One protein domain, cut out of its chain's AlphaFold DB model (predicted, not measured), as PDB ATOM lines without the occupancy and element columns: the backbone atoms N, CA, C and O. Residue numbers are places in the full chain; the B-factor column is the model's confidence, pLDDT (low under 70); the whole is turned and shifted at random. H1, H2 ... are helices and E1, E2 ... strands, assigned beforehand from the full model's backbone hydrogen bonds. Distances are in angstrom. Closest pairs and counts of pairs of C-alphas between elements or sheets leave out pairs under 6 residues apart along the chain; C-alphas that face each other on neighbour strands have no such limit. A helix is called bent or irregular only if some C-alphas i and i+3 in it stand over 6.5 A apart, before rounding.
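Overview. This is residues 27 to 155 of the 156 residues of an uncharacterized protein of Bdellovibrio sp. qaytius (UniProt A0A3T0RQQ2). Six helices make a compact body with H4 at its core: H3, H4, H5 and H6 form an up-and-down bundle, each running against the one before, and the hairpin of H1 and H2 crosses one side of it. A small hairpin of strands E1 and E2 lies at one end, beyond the long link of residues 125 to 142. The printed part has 129 residues, with six named helices followed by two named strands in one antiparallel sheet, order E1 - E2; it is mostly helix. The whole is compact, with a radius of gyration of the C-alphas of 14.0 A and spans of 38 by 30 by 29 A.

Arrangement. E1, residues 143 to 146, and E2, residues 151 to 154, form an antiparallel hairpin; N 144 and O 153, 2.9 A apart, are within hydrogen-bond range. E1 is only just apart from H2, residues 43 to 59, at 8.2 A. H2 forms a hairpin with H1, residues 27 to 38, at a shallow tilt of 12 degrees; their closest C-alphas, Glu 33 and Ile 49, are 6.1 A apart. H2 touches H4, residues 78 to 91, at a steep tilt of 47 degrees, closest at the C-alphas of Ile 54 and Ala 87, 5.0 A. H4 touches H6, residues 110 to 124, at 11 degrees, a shallow tilt, closest at the C-alphas of Gly 89 and Ala 119, 3.9 A. H3, residues 61 to 72, and H4 form a hairpin, as do H5, residues 94 to 106, and H6. Each O i to N i+4 pair is within hydrogen-bond range in H2, H4 and H6, against 5 of 8 in H1, 7 of 8 in H3 and 7 of 9 in H5.

Along the chain. H1 begins at C-alpha 27 (28.504, 101.644, 259.206); E2 ends at C-alpha 154 (28.226, 63.192, 265.607). H2 is 24.6 A long and H6 21.2 A. H5 is irregular, C-alphas 95 and 98 being 7.1 A apart.

Size, cuts and confidence. The farthest C-alphas, Lys 62 and Ile 155, are 40.7 A apart. The printed part has no cut, and H6 to E1 is the long link. Residues 38 to 44 and 127 to 155 of the model have pLDDT under 70.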
ATOM      1  N   LYS A  27      29.870 101.893 258.746       85.94
ATOM      2  CA  LYS A  27      28.504 101.644 259.206       85.94
ATOM      3  C   LYS A  27      27.684 100.899 258.152       85.94
ATOM      4  O   LYS A  27      26.959  99.971 258.498       85.94
ATOM      5  N   LEU A  28      27.790 101.296 256.885       87.19
ATOM      6  CA  LEU A  28      27.163 100.609 255.757       87.19
ATOM      7  C   LEU A  28      27.703  99.184 255.621       87.19
ATOM      8  O   LEU A  28      26.912  98.269 255.425       87.19
ATOM      9  N   ASP A  29      29.007  98.981 255.806       90.31
ATOM     10  CA  ASP A  29      29.609  97.650 255.739       90.31
ATOM     11  C   ASP A  29      29.093  96.748 256.867       90.31
ATOM     12  O   ASP A  29      28.631  95.641 256.589       90.31
ATOM     13  N   VAL A  30      29.081  97.238 258.118       88.94
ATOM     14  CA  VAL A  30      28.527  96.495 259.266       88.94
ATOM     15  C   VAL A  30      27.059  96.156 259.019       88.94
ATOM     16  O   VAL A  30      26.656  95.012 259.195       88.94
ATOM     17  N   ASN A  31      26.267  97.118 258.545       89.56
ATOM     18  CA  ASN A  31      24.855  96.895 258.248       89.56
ATOM     19  C   ASN A  31      24.649  95.901 257.097       89.56
ATOM     20  O   ASN A  31      23.752  95.066 257.169       89.56
ATOM     21  N   SER A  32      25.480  95.963 256.054       89.50
ATOM     22  CA  SER A  32      25.419  95.027 254.926       89.50
ATOM     23  C   SER A  32      25.731  93.599 255.365       89.50
ATOM     24  O   SER A  32      25.121  92.652 254.878       89.50
ATOM     25  N   GLU A  33      26.654  93.449 256.315       89.44
ATOM     26  CA  GLU A  33      27.040  92.167 256.882       89.44
ATOM     27  C   GLU A  33      25.912  91.643 257.781       89.44
ATOM     28  O   GLU A  33      25.476  90.506 257.626       89.44
ATOM     29  N   LEU A  34      25.340  92.502 258.630       87.62
ATOM     30  CA  LEU A  34      24.197  92.173 259.484       87.62
ATOM     31  C   LEU A  34      22.929  91.798 258.706       87.62
ATOM     32  O   LEU A  34      22.173  90.951 259.178       87.62
ATOM     33  N   ALA A  35      22.697  92.384 257.529       87.38
ATOM     34  CA  ALA A  35      21.548  92.061 256.679       87.38
ATOM     35  C   ALA A  35      21.612  90.629 256.117       87.38
ATOM     36  O   ALA A  35      20.588  90.028 255.800       87.38
ATOM     37  N   LYS A  36      22.804  90.020 256.043       83.81
ATOM     38  CA  LYS A  36      22.970  88.637 255.553       83.81
ATOM     39  C   LYS A  36      22.373  87.583 256.494       83.81
ATOM     40  O   LYS A  36      22.256  86.428 256.085       83.81
ATOM     41  N   PHE A  37      21.987  87.977 257.711       75.50
ATOM     42  CA  PHE A  37      21.266  87.141 258.676       75.50
ATOM     43  C   PHE A  37      19.781  86.943 258.353       75.50
ATOM     44  O   PHE A  37      19.146  86.086 258.960       75.50
ATOM     45  N   GLU A  38      19.213  87.718 257.425       67.31
ATOM     46  CA  GLU A  38      17.769  87.711 257.153       67.31
ATOM     47  C   GLU A  38      17.297  86.496 256.331       67.31
ATOM     48  O   GLU A  38      16.097  86.255 256.213       67.31
ATOM     49  N   SER A  39      18.221  85.688 255.801       54.84
ATOM     50  CA  SER A  39      17.919  84.465 255.053       54.84
ATOM     51  C   SER A  39      18.379  83.241 255.838       54.84
ATOM     52  O   SER A  39      19.588  83.086 255.961       54.84
ATOM     53  N   GLU A  40      17.431  82.417 256.301       53.88
ATOM     54  CA  GLU A  40      17.584  81.077 256.907       53.88
ATOM     55  C   GLU A  40      18.719  80.918 257.937       53.88
ATOM     56  O   GLU A  40      19.880  81.228 257.705       53.88
ATOM     57  N   MET A  41      18.397  80.373 259.110       56.22
ATOM     58  CA  MET A  41      19.365  80.176 260.190       56.22
ATOM     59  C   MET A  41      20.336  79.024 259.867       56.22
ATOM     60  O   MET A  41      20.289  77.970 260.492       56.22
ATOM     61  N   ASP A  42      21.198  79.221 258.866       66.81
ATOM     62  CA  ASP A  42      22.357  78.394 258.565       66.81
ATOM     63  C   ASP A  42      23.473  78.738 259.571       66.81
ATOM     64  O   ASP A  42      23.979  79.876 259.593       66.81
ATOM     65  N   PRO A  43      23.870  77.779 260.428       62.59
ATOM     66  CA  PRO A  43      24.944  77.982 261.390       62.59
ATOM     67  C   PRO A  43      26.264  78.384 260.722       62.59
ATOM     68  O   PRO A  43      26.973  79.242 261.247       62.59
ATOM     69  N   CYS A  44      26.577  77.841 259.539       66.31
ATOM     70  CA  CYS A  44      27.842  78.123 258.853       66.31
ATOM     71  C   CYS A  44      27.895  79.576 258.373       66.31
ATOM     72  O   CYS A  44      28.861  80.301 258.632       66.31
ATOM     73  N   ARG A  45      26.814  80.044 257.741       70.44
ATOM     74  CA  ARG A  45      26.644  81.448 257.354       70.44
ATOM     75  C   ARG A  45      26.753  82.387 258.557       70.44
ATOM     76  O   ARG A  45      27.447  83.399 258.473       70.44
ATOM     77  N   THR A  46      26.151  82.031 259.689       70.12
ATOM     78  CA  THR A  46      26.218  82.832 260.923       70.12
ATOM     79  C   THR A  46      27.651  83.014 261.429       70.12
ATOM     80  O   THR A  46      28.039  84.122 261.816       70.12
ATOM     81  N   VAL A  47      28.460  81.949 261.388       71.38
ATOM     82  CA  VAL A  47      29.873  81.981 261.798       71.38
ATOM     83  C   VAL A  47      30.669  82.946 260.921       71.38
ATOM     84  O   VAL A  47      31.398  83.796 261.438       71.38
ATOM     85  N   ILE A  48      30.511  82.852 259.597       73.38
ATOM     86  CA  ILE A  48      31.244  83.695 258.644       73.38
ATOM     87  C   ILE A  48      30.908  85.173 258.860       73.38
ATOM     88  O   ILE A  48      31.819  85.999 258.961       73.38
ATOM     89  N   ILE A  49      29.618  85.496 258.986       77.19
ATOM     90  CA  ILE A  49      29.168  86.878 259.182       77.19
ATOM     91  C   ILE A  49      29.732  87.436 260.496       77.19
ATOM     92  O   ILE A  49      30.312  88.522 260.522       77.19
ATOM     93  N   THR A  50      29.659  86.664 261.581       76.69
ATOM     94  CA  THR A  50      30.194  87.075 262.888       76.69
ATOM     95  C   THR A  50      31.707  87.316 262.836       76.69
ATOM     96  O   THR A  50      32.190  88.326 263.346       76.69
ATOM     97  N   ASN A  51      32.469  86.449 262.163       77.19
ATOM     98  CA  ASN A  51      33.916  86.619 262.001       77.19
ATOM     99  C   ASN A  51      34.278  87.882 261.211       77.19
ATOM    100  O   ASN A  51      35.236  88.578 261.563       77.19
ATOM    101  N   ASN A  52      33.506  88.211 260.172       81.19
ATOM    102  CA  ASN A  52      33.682  89.459 259.434       81.19
ATOM    103  C   ASN A  52      33.473  90.670 260.353       81.19
ATOM    104  O   ASN A  52      34.340  91.545 260.404       81.19
ATOM    105  N   LEU A  53      32.396  90.677 261.144       84.19
ATOM    106  CA  LEU A  53      32.104  91.742 262.109       84.19
ATOM    107  C   LEU A  53      33.207  91.895 263.167       84.19
ATOM    108  O   LEU A  53      33.626  93.014 263.465       84.19
ATOM    109  N   ILE A  54      33.735  90.784 263.691       81.94
ATOM    110  CA  ILE A  54      34.862  90.791 264.637       81.94
ATOM    111  C   ILE A  54      36.099  91.417 263.994       81.94
ATOM    112  O   ILE A  54      36.740  92.278 264.599       81.94
ATOM    113  N   ARG A  55      36.445  91.005 262.766       80.88
ATOM    114  CA  ARG A  55      37.601  91.548 262.040       80.88
ATOM    115  C   ARG A  55      37.463  93.056 261.839       80.88
ATOM    116  O   ARG A  55      38.424  93.781 262.078       80.88
ATOM    117  N   MET A  56      36.274  93.523 261.459       82.44
ATOM    118  CA  MET A  56      35.984  94.949 261.298       82.44
ATOM    119  C   MET A  56      36.127  95.706 262.621       82.44
ATOM    120  O   MET A  56      36.821  96.716 262.675       82.44
ATOM    121  N   GLY A  57      35.546  95.188 263.707       80.19
ATOM    122  CA  GLY A  57      35.634  95.793 265.040       80.19
ATOM    123  C   GLY A  57      37.051  95.852 265.615       80.19
ATOM    124  O   GLY A  57      37.395  96.819 266.291       80.19
ATOM    125  N   LYS A  58      37.891  94.850 265.324       79.06
ATOM    126  CA  LYS A  58      39.311  94.845 265.711       79.06
ATOM    127  C   LYS A  58      40.157  95.808 264.877       79.06
ATOM    128  O   LYS A  58      41.135  96.343 265.390       79.06
ATOM    129  N   ALA A  59      39.800  96.014 263.611       76.50
ATOM    130  CA  ALA A  59      40.511  96.924 262.718       76.50
ATOM    131  C   ALA A  59      40.136  98.396 262.959       76.50
ATOM    132  O   ALA A  59      40.994  99.272 262.854       76.50
ATOM    133  N   GLU A  60      38.871  98.678 263.287       81.56
ATOM    134  CA  GLU A  60      38.349 100.042 263.357       81.56
ATOM    135  C   GLU A  60      37.428 100.283 264.559       81.56
ATOM    136  O   GLU A  60      36.361  99.687 264.697       81.56
ATOM    137  N   VAL A  61      37.763 101.294 265.370       86.00
ATOM    138  CA  VAL A  61      36.931 101.758 266.500       86.00
ATOM    139  C   VAL A  61      35.504 102.114 266.057       86.00
ATOM    140  O   VAL A  61      34.548 101.849 266.781       86.00
ATOM    141  N   LYS A  62      35.345 102.657 264.842       87.88
ATOM    142  CA  LYS A  62      34.037 103.016 264.277       87.88
ATOM    143  C   LYS A  62      33.150 101.801 263.983       87.88
ATOM    144  O   LYS A  62      31.930 101.927 264.037       87.88
ATOM    145  N   ALA A  63      33.732 100.635 263.700       88.81
ATOM    146  CA  ALA A  63      32.963  99.404 263.542       88.81
ATOM    147  C   ALA A  63      32.384  98.939 264.886       88.81
ATOM    148  O   ALA A  63      31.251  98.473 264.930       88.81
ATOM    149  N   VAL A  64      33.103  99.148 265.997       93.00
ATOM    150  CA  VAL A  64      32.557  98.916 267.345       93.00
ATOM    151  C   VAL A  64      31.358  99.825 267.608       93.00
ATOM    152  O   VAL A  64      30.331  99.355 268.085       93.00
ATOM    153  N   ASP A  65      31.450 101.107 267.247       93.62
ATOM    154  CA  ASP A  65      30.336 102.046 267.422       93.62
ATOM    155  C   ASP A  65      29.120 101.632 266.569       93.62
ATOM    156  O   ASP A  65      27.978 101.697 267.024       93.62
ATOM    157  N   ALA A  66      29.347 101.155 265.341       93.31
ATOM    158  CA  ALA A  66      28.290 100.626 264.480       93.31
ATOM    159  C   ALA A  66      27.630  99.364 265.067       93.31
ATOM    160  O   ALA A  66      26.405  99.265 265.063       93.31
ATOM    161  N   LEU A  67      28.417  98.444 265.630       95.06
ATOM    162  CA  LEU A  67      27.915  97.245 266.308       95.06
ATOM    163  C   LEU A  67      27.091  97.584 267.561       95.06
ATOM    164  O   LEU A  67      26.040  96.986 267.780       95.06
ATOM    165  N   ILE A  68      27.522  98.568 268.357       96.31
ATOM    166  CA  ILE A  68      26.766  99.050 269.525       96.31
ATOM    167  C   ILE A  68      25.427  99.652 269.084       96.31
ATOM    168  O   ILE A  68      24.381  99.327 269.647       96.31
ATOM    169  N   ASN A  69      25.434 100.479 268.034       94.31
ATOM    170  CA  ASN A  69      24.202 101.034 267.472       94.31
ATOM    171  C   ASN A  69      23.248  99.928 266.997       94.31
ATOM    172  O   ASN A  69      22.041 100.035 267.204       94.31
ATOM    173  N   ALA A  70      23.776  98.845 266.422       93.31
ATOM    174  CA  ALA A  70      22.953  97.745 265.936       93.31
ATOM    175  C   ALA A  70      22.173  97.018 267.050       93.31
ATOM    176  O   ALA A  70      21.055  96.567 266.809       93.31
ATOM    177  N   LEU A  71      22.704  96.948 268.281       92.69
ATOM    178  CA  LEU A  71      21.997  96.348 269.425       92.69
ATOM    179  C   LEU A  71      20.703  97.093 269.775       92.69
ATOM    180  O   LEU A  71      19.701  96.484 270.157       92.69
ATOM    181  N   THR A  72      20.718  98.416 269.623       86.50
ATOM    182  CA  THR A  72      19.623  99.297 270.052       86.50
ATOM    183  C   THR A  72      18.653  99.657 268.932       86.50
ATOM    184  O   THR A  72      17.575 100.184 269.208       86.50
ATOM    185  N   ASP A  73      18.991  99.342 267.679       89.00
ATOM    186  CA  ASP A  73      18.144  99.642 266.530       89.00
ATOM    187  C   ASP A  73      16.884  98.761 266.540       89.00
ATOM    188  O   ASP A  73      16.937  97.528 266.559       89.00
ATOM    189  N   THR A  74      15.713  99.392 266.539       86.06
ATOM    190  CA  THR A  74      14.418  98.700 266.524       86.06
ATOM    191  C   THR A  74      14.095  98.072 265.173       86.06
ATOM    192  O   THR A  74      13.217  97.216 265.105       86.06
ATOM    193  N   LYS A  75      14.798  98.466 264.107       87.31
ATOM    194  CA  LYS A  75      14.622  97.937 262.748       87.31
ATOM    195  C   LYS A  75      15.433  96.670 262.493       87.31
ATOM    196  O   LYS A  75      15.199  96.001 261.494       87.31
ATOM    197  N   ILE A  76      16.385  96.357 263.369       86.00
ATOM    198  CA  ILE A  76      17.265  95.199 263.232       86.00
ATOM    199  C   ILE A  76      16.637  93.988 263.928       86.00
ATOM    200  O   ILE A  76      16.139  94.084 265.052       86.00
ATOM    201  N   SER A  77      16.683  92.836 263.253       88.19
ATOM    202  CA  SER A  77      16.177  91.565 263.776       88.19
ATOM    203  C   SER A  77      16.930  91.109 265.034       88.19
ATOM    204  O   SER A  77      18.107  91.426 265.223       88.19
ATOM    205  N   ASN A  78      16.287  90.300 265.881       87.31
ATOM    206  CA  ASN A  78      16.957  89.723 267.052       87.31
ATOM    207  C   ASN A  78      18.171  88.868 266.666       87.31
ATOM    208  O   ASN A  78      19.172  88.905 267.377       87.31
ATOM    209  N   SER A  79      18.120  88.167 265.528       83.25
ATOM    210  CA  SER A  79      19.246  87.393 264.993       83.25
ATOM    211  C   SER A  79      20.458  88.283 264.723       83.25
ATOM    212  O   SER A  79      21.543  88.033 265.241       83.25
ATOM    213  N   SER A  80      20.263  89.377 263.983       88.31
ATOM    214  CA  SER A  80      21.321  90.348 263.697       88.31
ATOM    215  C   SER A  80      21.838  91.018 264.982       88.31
ATOM    216  O   SER A  80      23.045  91.217 265.123       88.31
ATOM    217  N   LYS A  81      20.963  91.304 265.961       92.06
ATOM    218  CA  LYS A  81      21.379  91.799 267.288       92.06
ATOM    219  C   LYS A  81      22.243  90.794 268.040       92.06
ATOM    220  O   LYS A  81      23.248  91.188 268.625       92.06
ATOM    221  N   GLY A  82      21.894  89.510 268.003       88.44
ATOM    222  CA  GLY A  82      22.683  88.459 268.647       88.44
ATOM    223  C   GLY A  82      24.082  88.358 268.052       88.44
ATOM    224  O   GLY A  82      25.062  88.271 268.786       88.44
ATOM    225  N   SER A  83      24.203  88.487 266.736       86.38
ATOM    226  CA  SER A  83      25.501  88.485 266.056       86.38
ATOM    227  C   SER A  83      26.335  89.719 266.377       86.38
ATOM    228  O   SER A  83      27.543  89.606 266.591       86.38
ATOM    229  N   ALA A  84      25.703  90.891 266.481       92.06
ATOM    230  CA  ALA A  84      26.375  92.094 266.958       92.06
ATOM    231  C   ALA A  84      26.870  91.921 268.404       92.06
ATOM    232  O   ALA A  84      28.032  92.212 268.688       92.06
ATOM    233  N   ALA A  85      26.033  91.384 269.298       93.06
ATOM    234  CA  ALA A  85      26.399  91.108 270.686       93.06
ATOM    235  C   ALA A  85      27.577  90.131 270.775       93.06
ATOM    236  O   ALA A  85      28.557  90.399 271.468       93.06
ATOM    237  N   MET A  86      27.524  89.038 270.011       88.00
ATOM    238  CA  MET A  86      28.604  88.065 269.948       88.00
ATOM    239  C   MET A  86      29.905  88.707 269.462       88.00
ATOM    240  O   MET A  86      30.935  88.570 270.122       88.00
ATOM    241  N   ALA A  87      29.863  89.449 268.351       87.94
ATOM    242  CA  ALA A  87      31.036  90.137 267.826       87.94
ATOM    243  C   ALA A  87      31.644  91.086 268.871       87.94
ATOM    244  O   ALA A  87      32.856  91.066 269.075       87.94
ATOM    245  N   LEU A  88      30.821  91.861 269.584       92.62
ATOM    246  CA  LEU A  88      31.269  92.764 270.651       92.62
ATOM    247  C   LEU A  88      31.940  92.022 271.814       92.62
ATOM    248  O   LEU A  88      32.984  92.476 272.287       92.62
ATOM    249  N   GLY A  89      31.406  90.864 272.214       89.81
ATOM    250  CA  GLY A  89      32.029  89.981 273.205       89.81
ATOM    251  C   GLY A  89      33.435  89.536 272.792       89.81
ATOM    252  O   GLY A  89      34.385  89.675 273.556       89.81
ATOM    253  N   TYR A  90      33.594  89.083 271.544       85.38
ATOM    254  CA  TYR A  90      34.892  88.684 270.978       85.38
ATOM    255  C   TYR A  90      35.870  89.844 270.764       85.38
ATOM    256  O   TYR A  90      37.088  89.646 270.779       85.38
ATOM    257  N   ILE A  91      35.355  91.041 270.490       88.19
ATOM    258  CA  ILE A  91      36.171  92.250 270.372       88.19
ATOM    259  C   ILE A  91      36.695  92.664 271.755       88.19
ATOM    260  O   ILE A  91      37.803  93.191 271.840       88.19
ATOM    261  N   GLY A  92      35.929  92.434 272.826       89.62
ATOM    262  CA  GLY A  92      36.347  92.754 274.192       89.62
ATOM    263  C   GLY A  92      36.292  94.252 274.520       89.62
ATOM    264  O   GLY A  92      36.922  94.704 275.472       89.62
ATOM    265  N   ASN A  93      35.583  95.062 273.722       92.25
ATOM    266  CA  ASN A  93      35.527  96.507 273.943       92.25
ATOM    267  C   ASN A  93      34.494  96.848 275.027       92.25
ATOM    268  O   ASN A  93      33.288  96.772 274.796       92.25
ATOM    269  N   THR A  94      34.970  97.297 276.189       95.06
ATOM    270  CA  THR A  94      34.141  97.614 277.366       95.06
ATOM    271  C   THR A  94      33.080  98.687 277.125       95.06
ATOM    272  O   THR A  94      32.086  98.723 277.848       95.06
ATOM    273  N   ARG A  95      33.209  99.511 276.074       94.88
ATOM    274  CA  ARG A  95      32.169 100.480 275.675       94.88
ATOM    275  C   ARG A  95      30.841  99.817 275.300       94.88
ATOM    276  O   ARG A  95      29.818 100.488 275.310       94.88
ATOM    277  N   ALA A  96      30.847  98.523 274.981       95.75
ATOM    278  CA  ALA A  96      29.643  97.764 274.662       95.75
ATOM    279  C   ALA A  96      28.820  97.356 275.895       95.75
ATOM    280  O   ALA A  96      27.638  97.049 275.748       95.75
ATOM    281  N   LEU A  97      29.415  97.350 277.094       97.06
ATOM    282  CA  LEU A  97      28.781  96.816 278.307       97.06
ATOM    283  C   LEU A  97      27.414  97.447 278.626       97.06
ATOM    284  O   LEU A  97      26.487  96.677 278.876       97.06
ATOM    285  N   PRO A  98      27.227  98.783 278.567       97.25
ATOM    286  CA  PRO A  98      25.932  99.382 278.892       97.25
ATOM    287  C   PRO A  98      24.804  98.903 277.968       97.25
ATOM    288  O   PRO A  98      23.722  98.555 278.437       97.25
ATOM    289  N   GLU A  99      25.058  98.831 276.658       97.25
ATOM    290  CA  GLU A  99      24.032  98.428 275.688       97.25
ATOM    291  C   GLU A  99      23.806  96.913 275.667       97.25
ATOM    292  O   GLU A  99      22.671  96.466 275.482       97.25
ATOM    293  N   LEU A 100      24.839  96.106 275.928       97.19
ATOM    294  CA  LEU A 100      24.681  94.665 276.140       97.19
ATOM    295  C   LEU A 100      23.830  94.377 277.382       97.19
ATOM    296  O   LEU A 100      22.917  93.554 277.320       97.19
ATOM    297  N   GLN A 101      24.082  95.084 278.488       97.44
ATOM    298  CA  GLN A 101      23.319  94.929 279.726       97.44
ATOM    299  C   GLN A 101      21.857  95.320 279.520       97.44
ATOM    300  O   GLN A 101      20.955  94.528 279.796       97.44
ATOM    301  N   LYS A 102      21.616  96.487 278.921       96.19
ATOM    302  CA  LYS A 102      20.269  96.932 278.562       96.19
ATOM    303  C   LYS A 102      19.557  95.923 277.659       96.19
ATOM    304  O   LYS A 102      18.375  95.650 277.862       96.19
ATOM    305  N   THR A 103      20.253  95.352 276.676       95.56
ATOM    306  CA  THR A 103      19.680  94.329 275.786       95.56
ATOM    307  C   THR A 103      19.287  93.077 276.569       95.56
ATOM    308  O   THR A 103      18.156  92.616 276.434       95.56
ATOM    309  N   ALA A 104      20.163  92.569 277.444       95.19
ATOM    310  CA  ALA A 104      19.900  91.394 278.278       95.19
ATOM    311  C   ALA A 104      18.728  91.589 279.260       95.19
ATOM    312  O   ALA A 104      18.011  90.636 279.579       95.19
ATOM    313  N   GLU A 105      18.543  92.812 279.753       95.25
ATOM    314  CA  GLU A 105      17.488  93.164 280.707       95.25
ATOM    315  C   GLU A 105      16.133  93.425 280.036       95.25
ATOM    316  O   GLU A 105      15.095  93.109 280.617       95.25
ATOM    317  N   SER A 106      16.131  93.991 278.825       93.06
ATOM    318  CA  SER A 106      14.906  94.458 278.155       93.06
ATOM    319  C   SER A 106      14.334  93.500 277.112       93.06
ATOM    320  O   SER A 106      13.146  93.590 276.797       93.06
ATOM    321  N   THR A 107      15.138  92.586 276.561       92.19
ATOM    322  CA  THR A 107      14.657  91.654 275.536       92.19
ATOM    323  C   THR A 107      13.797  90.534 276.130       92.19
ATOM    324  O   THR A 107      14.123  89.950 277.165       92.19
ATOM    325  N   SER A 108      12.709  90.188 275.438       92.69
ATOM    326  CA  SER A 108      11.916  88.980 275.710       92.69
ATOM    327  C   SER A 108      12.451  87.739 274.986       92.69
ATOM    328  O   SER A 108      12.030  86.621 275.280       92.69
ATOM    329  N   ASP A 109      13.382  87.921 274.049       89.19
ATOM    330  CA  ASP A 109      14.002  86.843 273.288       89.19
ATOM    331  C   ASP A 109      15.078  86.149 274.129       89.19
ATOM    332  O   ASP A 109      16.116  86.729 274.459       89.19
ATOM    333  N   ALA A 110      14.813  84.895 274.499       86.12
ATOM    334  CA  ALA A 110      15.682  84.121 275.382       86.12
ATOM    335  C   ALA A 110      17.088  83.908 274.801       86.12
ATOM    336  O   ALA A 110      18.065  83.875 275.552       86.12
ATOM    337  N   TRP A 111      17.203  83.785 273.478       82.56
ATOM    338  CA  TRP A 111      18.483  83.585 272.814       82.56
ATOM    339  C   TRP A 111      19.299  84.876 272.804       82.56
ATOM    340  O   TRP A 111      20.451  84.872 273.238       82.56
ATOM    341  N   LEU A 112      18.688  86.000 272.417       88.81
ATOM    342  CA  LEU A 112      19.348  87.309 272.449       88.81
ATOM    343  C   LEU A 112      19.769  87.688 273.875       88.81
ATOM    344  O   LEU A 112      20.851  88.244 274.074       88.81
ATOM    345  N   LYS A 113      18.947  87.344 274.873       93.00
ATOM    346  CA  LYS A 113      19.283  87.516 276.288       93.00
ATOM    347  C   LYS A 113      20.534  86.729 276.675       93.00
ATOM    348  O   LYS A 113      21.471  87.324 277.200       93.00
ATOM    349  N   SER A 114      20.562  85.427 276.379       87.25
ATOM    350  CA  SER A 114      21.704  84.553 276.685       87.25
ATOM    351  C   SER A 114      22.982  85.050 276.015       87.25
ATOM    352  O   SER A 114      24.009  85.185 276.668       87.25
ATOM    353  N   ILE A 115      22.917  85.395 274.727       86.88
ATOM    354  CA  ILE A 115      24.090  85.855 273.974       86.88
ATOM    355  C   ILE A 115      24.607  87.198 274.484       86.88
ATOM    356  O   ILE A 115      25.818  87.406 274.550       86.88
ATOM    357  N   SER A 116      23.717  88.097 274.905       93.44
ATOM    358  CA  SER A 116      24.128  89.360 275.524       93.44
ATOM    359  C   SER A 116      24.857  89.122 276.854       93.44
ATOM    360  O   SER A 116      25.861  89.776 277.122       93.44
ATOM    361  N   GLN A 117      24.409  88.155 277.663       93.12
ATOM    362  CA  GLN A 117      25.066  87.775 278.924       93.12
ATOM    363  C   GLN A 117      26.426  87.096 278.704       93.12
ATOM    364  O   GLN A 117      27.393  87.413 279.402       93.12
ATOM    365  N   ASP A 118      26.526  86.220 277.704       89.31
ATOM    366  CA  ASP A 118      27.791  85.592 277.312       89.31
ATOM    367  C   ASP A 118      28.799  86.644 276.830       89.31
ATOM    368  O   ASP A 118      29.974  86.595 277.192       89.31
ATOM    369  N   ALA A 119      28.345  87.638 276.059       91.25
ATOM    370  CA  ALA A 119      29.185  88.740 275.598       91.25
ATOM    371  C   ALA A 119      29.671  89.636 276.751       91.25
ATOM    372  O   ALA A 119      30.829  90.049 276.752       91.25
ATOM    373  N   ILE A 120      28.823  89.906 277.750       94.69
ATOM    374  CA  ILE A 120      29.220  90.631 278.969       94.69
ATOM    375  C   ILE A 120      30.306  89.853 279.716       94.69
ATOM    376  O   ILE A 120      31.350  90.418 280.041       94.69
ATOM    377  N   SER A 121      30.092  88.552 279.923       90.88
ATOM    378  CA  SER A 121      31.057  87.667 280.589       90.88
ATOM    379  C   SER A 121      32.373  87.578 279.808       90.88
ATOM    380  O   SER A 121      33.451  87.558 280.401       90.88
ATOM    381  N   ALA A 122      32.299  87.588 278.470       87.31
ATOM    382  CA  ALA A 122      33.471  87.618 277.599       87.31
ATOM    383  C   ALA A 122      34.318  88.874 277.814       87.31
ATOM    384  O   ALA A 122      35.534  88.797 277.974       87.31
ATOM    385  N   ILE A 123      33.666  90.036 277.848       90.38
ATOM    386  CA  ILE A 123      34.334  91.324 278.052       90.38
ATOM    387  C   ILE A 123      34.919  91.424 279.466       90.38
ATOM    388  O   ILE A 123      35.990  92.004 279.639       90.38
ATOM    389  N   ALA A 124      34.244  90.855 280.468       87.81
ATOM    390  CA  ALA A 124      34.726  90.815 281.849       87.81
ATOM    391  C   ALA A 124      35.957  89.907 282.043       87.81
ATOM    392  O   ALA A 124      36.629  90.001 283.066       87.81
ATOM    393  N   GLY A 125      36.279  89.052 281.064       82.31
ATOM    394  CA  GLY A 125      37.355  88.063 281.171       82.31
ATOM    395  C   GLY A 125      36.958  86.800 281.940       82.31
ATOM    396  O   GLY A 125      37.777  85.896 282.086       82.31
ATOM    397  N   ASP A 126      35.698  86.703 282.367       74.25
ATOM    398  CA  ASP A 126      35.125  85.535 283.049       74.25
ATOM    399  C   ASP A 126      34.823  84.387 282.070       74.25
ATOM    400  O   ASP A 126      34.569  83.247 282.462       74.25
ATOM    401  N   TYR A 127      34.862  84.687 280.770       65.44
ATOM    402  CA  TYR A 127      34.625  83.756 279.680       65.44
ATOM    403  C   TYR A 127      35.584  84.057 278.522       65.44
ATOM    404  O   TYR A 127      35.608  85.164 277.999       65.44
ATOM    405  N   ASN A 128      36.384  83.083 278.081       60.06
ATOM    406  CA  ASN A 128      37.158  83.228 276.848       60.06
ATOM    407  C   ASN A 128      36.391  82.562 275.700       60.06
ATOM    408  O   ASN A 128      36.369  81.330 275.615       60.06
ATOM    409  N   PRO A 129      35.792  83.330 274.780       55.53
ATOM    410  CA  PRO A 129      35.089  82.735 273.658       55.53
ATOM    411  C   PRO A 129      36.068  82.118 272.627       55.53
ATOM    412  O   PRO A 129      35.647  81.376 271.745       55.53
ATOM    413  N   GLY A 130      37.384  82.349 272.763       47.97
ATOM    414  CA  GLY A 130      38.464  81.879 271.886       47.97
ATOM    415  C   GLY A 130      38.726  80.366 271.835       47.97
ATOM    416  O   GLY A 130      39.454  79.934 270.949       47.97
ATOM    417  N   GLU A 131      38.112  79.551 272.697       42.94
ATOM    418  CA  GLU A 131      38.045  78.084 272.505       42.94
ATOM    419  C   GLU A 131      36.741  77.625 271.822       42.94
ATOM    420  O   GLU A 131      36.619  76.472 271.414       42.94
ATOM    421  N   LYS A 132      35.758  78.521 271.663       43.28
ATOM    422  CA  LYS A 132      34.395  78.239 271.186       43.28
ATOM    423  C   LYS A 132      34.020  79.018 269.919       43.28
ATOM    424  O   LYS A 132      32.835  79.238 269.661       43.28
ATOM    425  N   VAL A 133      34.990  79.370 269.068       45.09
ATOM    426  CA  VAL A 133      34.717  79.801 267.679       45.09
ATOM    427  C   VAL A 133      34.355  78.574 266.823       45.09
ATOM    428  O   VAL A 133      35.010  78.235 265.849       45.09
ATOM    429  N   TYR A 134      33.286  77.894 267.228       46.09
ATOM    430  CA  TYR A 134      32.329  77.220 266.361       46.09
ATOM    431  C   TYR A 134      30.985  77.792 266.796       46.09
ATOM    432  O   TYR A 134      30.352  77.341 267.751       46.09
ATOM    433  N   VAL A 135      30.635  78.915 266.185       46.56
ATOM    434  CA  VAL A 135      29.492  79.730 266.577       46.56
ATOM    435  C   VAL A 135      28.194  78.948 266.288       46.56
ATOM    436  O   VAL A 135      27.893  78.625 265.145       46.56
ATOM    437  N   TYR A 136      27.460  78.638 267.365       41.41
ATOM    438  CA  TYR A 136      26.197  77.885 267.477       41.41
ATOM    439  C   TYR A 136      26.231  76.356 267.299       41.41
ATOM    440  O   TYR A 136      25.623  75.791 266.394       41.41
ATOM    441  N   SER A 137      26.728  75.658 268.326       37.44
ATOM    442  CA  SER A 137      26.046  74.448 268.796       37.44
ATOM    443  C   SER A 137      24.735  74.856 269.488       37.44
ATOM    444  O   SER A 137      24.654  74.917 270.718       37.44
ATOM    445  N   PHE A 138      23.679  75.148 268.727       35.44
ATOM    446  CA  PHE A 138      22.350  74.913 269.283       35.44
ATOM    447  C   PHE A 138      22.295  73.426 269.594       35.44
ATOM    448  O   PHE A 138      22.293  72.634 268.666       35.44
ATOM    449  N   ALA A 139      22.368  73.071 270.874       35.25
ATOM    450  CA  ALA A 139      21.785  71.900 271.523       35.25
ATOM    451  C   ALA A 139      21.346  70.683 270.663       35.25
ATOM    452  O   ALA A 139      20.328  70.065 270.958       35.25
ATOM    453  N   VAL A 140      22.121  70.244 269.674       32.84
ATOM    454  CA  VAL A 140      22.058  68.884 269.154       32.84
ATOM    455  C   VAL A 140      23.199  68.175 269.845       32.84
ATOM    456  O   VAL A 140      24.364  68.339 269.489       32.84
ATOM    457  N   LYS A 141      22.846  67.472 270.925       37.50
ATOM    458  CA  LYS A 141      23.710  66.552 271.670       37.50
ATOM    459  C   LYS A 141      24.871  66.050 270.797       37.50
ATOM    460  O   LYS A 141      24.654  65.253 269.892       37.50
ATOM    461  N   LYS A 142      26.088  66.487 271.136       36.94
ATOM    462  CA  LYS A 142      27.352  65.901 270.679       36.94
ATOM    463  C   LYS A 142      27.627  65.956 269.162       36.94
ATOM    464  O   LYS A 142      27.984  64.941 268.581       36.94
ATOM    465  N   THR A 143      27.518  67.105 268.495       42.50
ATOM    466  CA  THR A 143      27.998  67.242 267.099       42.50
ATOM    467  C   THR A 143      29.049  68.341 266.953       42.50
ATOM    468  O   THR A 143      28.860  69.445 267.461       42.50
ATOM    469  N   LYS A 144      30.162  68.040 266.268       50.06
ATOM    470  CA  LYS A 144      31.137  69.028 265.779       50.06
ATOM    471  C   LYS A 144      30.737  69.390 264.350       50.06
ATOM    472  O   LYS A 144      30.572  68.498 263.525       50.06
ATOM    473  N   MET A 145      30.555  70.675 264.065       49.06
ATOM    474  CA  MET A 145      30.169  71.157 262.737       49.06
ATOM    475  C   MET A 145      31.369  71.823 262.067       49.06
ATOM    476  O   MET A 145      31.857  72.843 262.551       49.06
ATOM    477  N   ASP A 146      31.855  71.232 260.978       53.28
ATOM    478  CA  ASP A 146      32.909  71.801 260.143       53.28
ATOM    479  C   ASP A 146      32.275  72.680 259.056       53.28
ATOM    480  O   ASP A 146      31.676  72.191 258.094       53.28
ATOM    481  N   CYS A 147      32.381  73.996 259.243       53.16
ATOM    482  CA  CYS A 147      31.822  74.996 258.335       53.16
ATOM    483  C   CYS A 147      32.652  75.164 257.047       53.16
ATOM    484  O   CYS A 147      32.154  75.757 256.094       53.16
ATOM    485  N   GLU A 148      33.894  74.663 257.007       41.38
ATOM    486  CA  GLU A 148      34.760  74.701 255.819       41.38
ATOM    487  C   GLU A 148      34.475  73.512 254.890       41.38
ATOM    488  O   GLU A 148      34.491  73.663 253.669       41.38
ATOM    489  N   ALA A 149      34.153  72.349 255.465       40.34
ATOM    490  CA  ALA A 149      33.815  71.133 254.723       40.34
ATOM    491  C   ALA A 149      32.302  70.927 254.489       40.34
ATOM    492  O   ALA A 149      31.915  70.076 253.687       40.34
ATOM    493  N   GLY A 150      31.435  71.679 255.178       41.84
ATOM    494  CA  GLY A 150      29.979  71.500 255.117       41.84
ATOM    495  C   GLY A 150      29.491  70.209 255.787       41.84
ATOM    496  O   GLY A 150      28.419  69.703 255.451       41.84
ATOM    497  N   THR A 151      30.268  69.649 256.716       33.53
ATOM    498  CA  THR A 151      29.982  68.357 257.354       33.53
ATOM    499  C   THR A 151      29.761  68.514 258.853       33.53
ATOM    500  O   THR A 151      30.597  69.073 259.562       33.53
ATOM    501  N   SER A 152      28.652  67.974 259.359       43.69
ATOM    502  CA  SER A 152      28.443  67.772 260.794       43.69
ATOM    503  C   SER A 152      28.805  66.336 261.175       43.69
ATOM    504  O   SER A 152      28.281  65.376 260.614       43.69
ATOM    505  N   GLU A 153      29.713  66.173 262.135       37.62
ATOM    506  CA  GLU A 153      30.067  64.870 262.697       37.62
ATOM    507  C   GLU A 153      29.444  64.702 264.080       37.62
ATOM    508  O   GLU A 153      29.609  65.550 264.960       37.62
ATOM    509  N   ILE A 154      28.744  63.584 264.293       36.91
ATOM    510  CA  ILE A 154      28.226  63.192 265.607       36.91
ATOM    511  C   ILE A 154      29.371  62.566 266.410       36.91
ATOM    512  O   ILE A 154      29.818  61.459 266.112       36.91
ATOM    513  N   ILE A 155      29.811  63.250 267.463       37.44
ATOM    514  CA  ILE A 155      30.708  62.704 268.480       37.44
ATOM    515  C   ILE A 155      29.878  61.731 269.333       37.44
ATOM    516  O   ILE A 155      28.911  62.127 269.981       37.44
TER     517      ILE A 155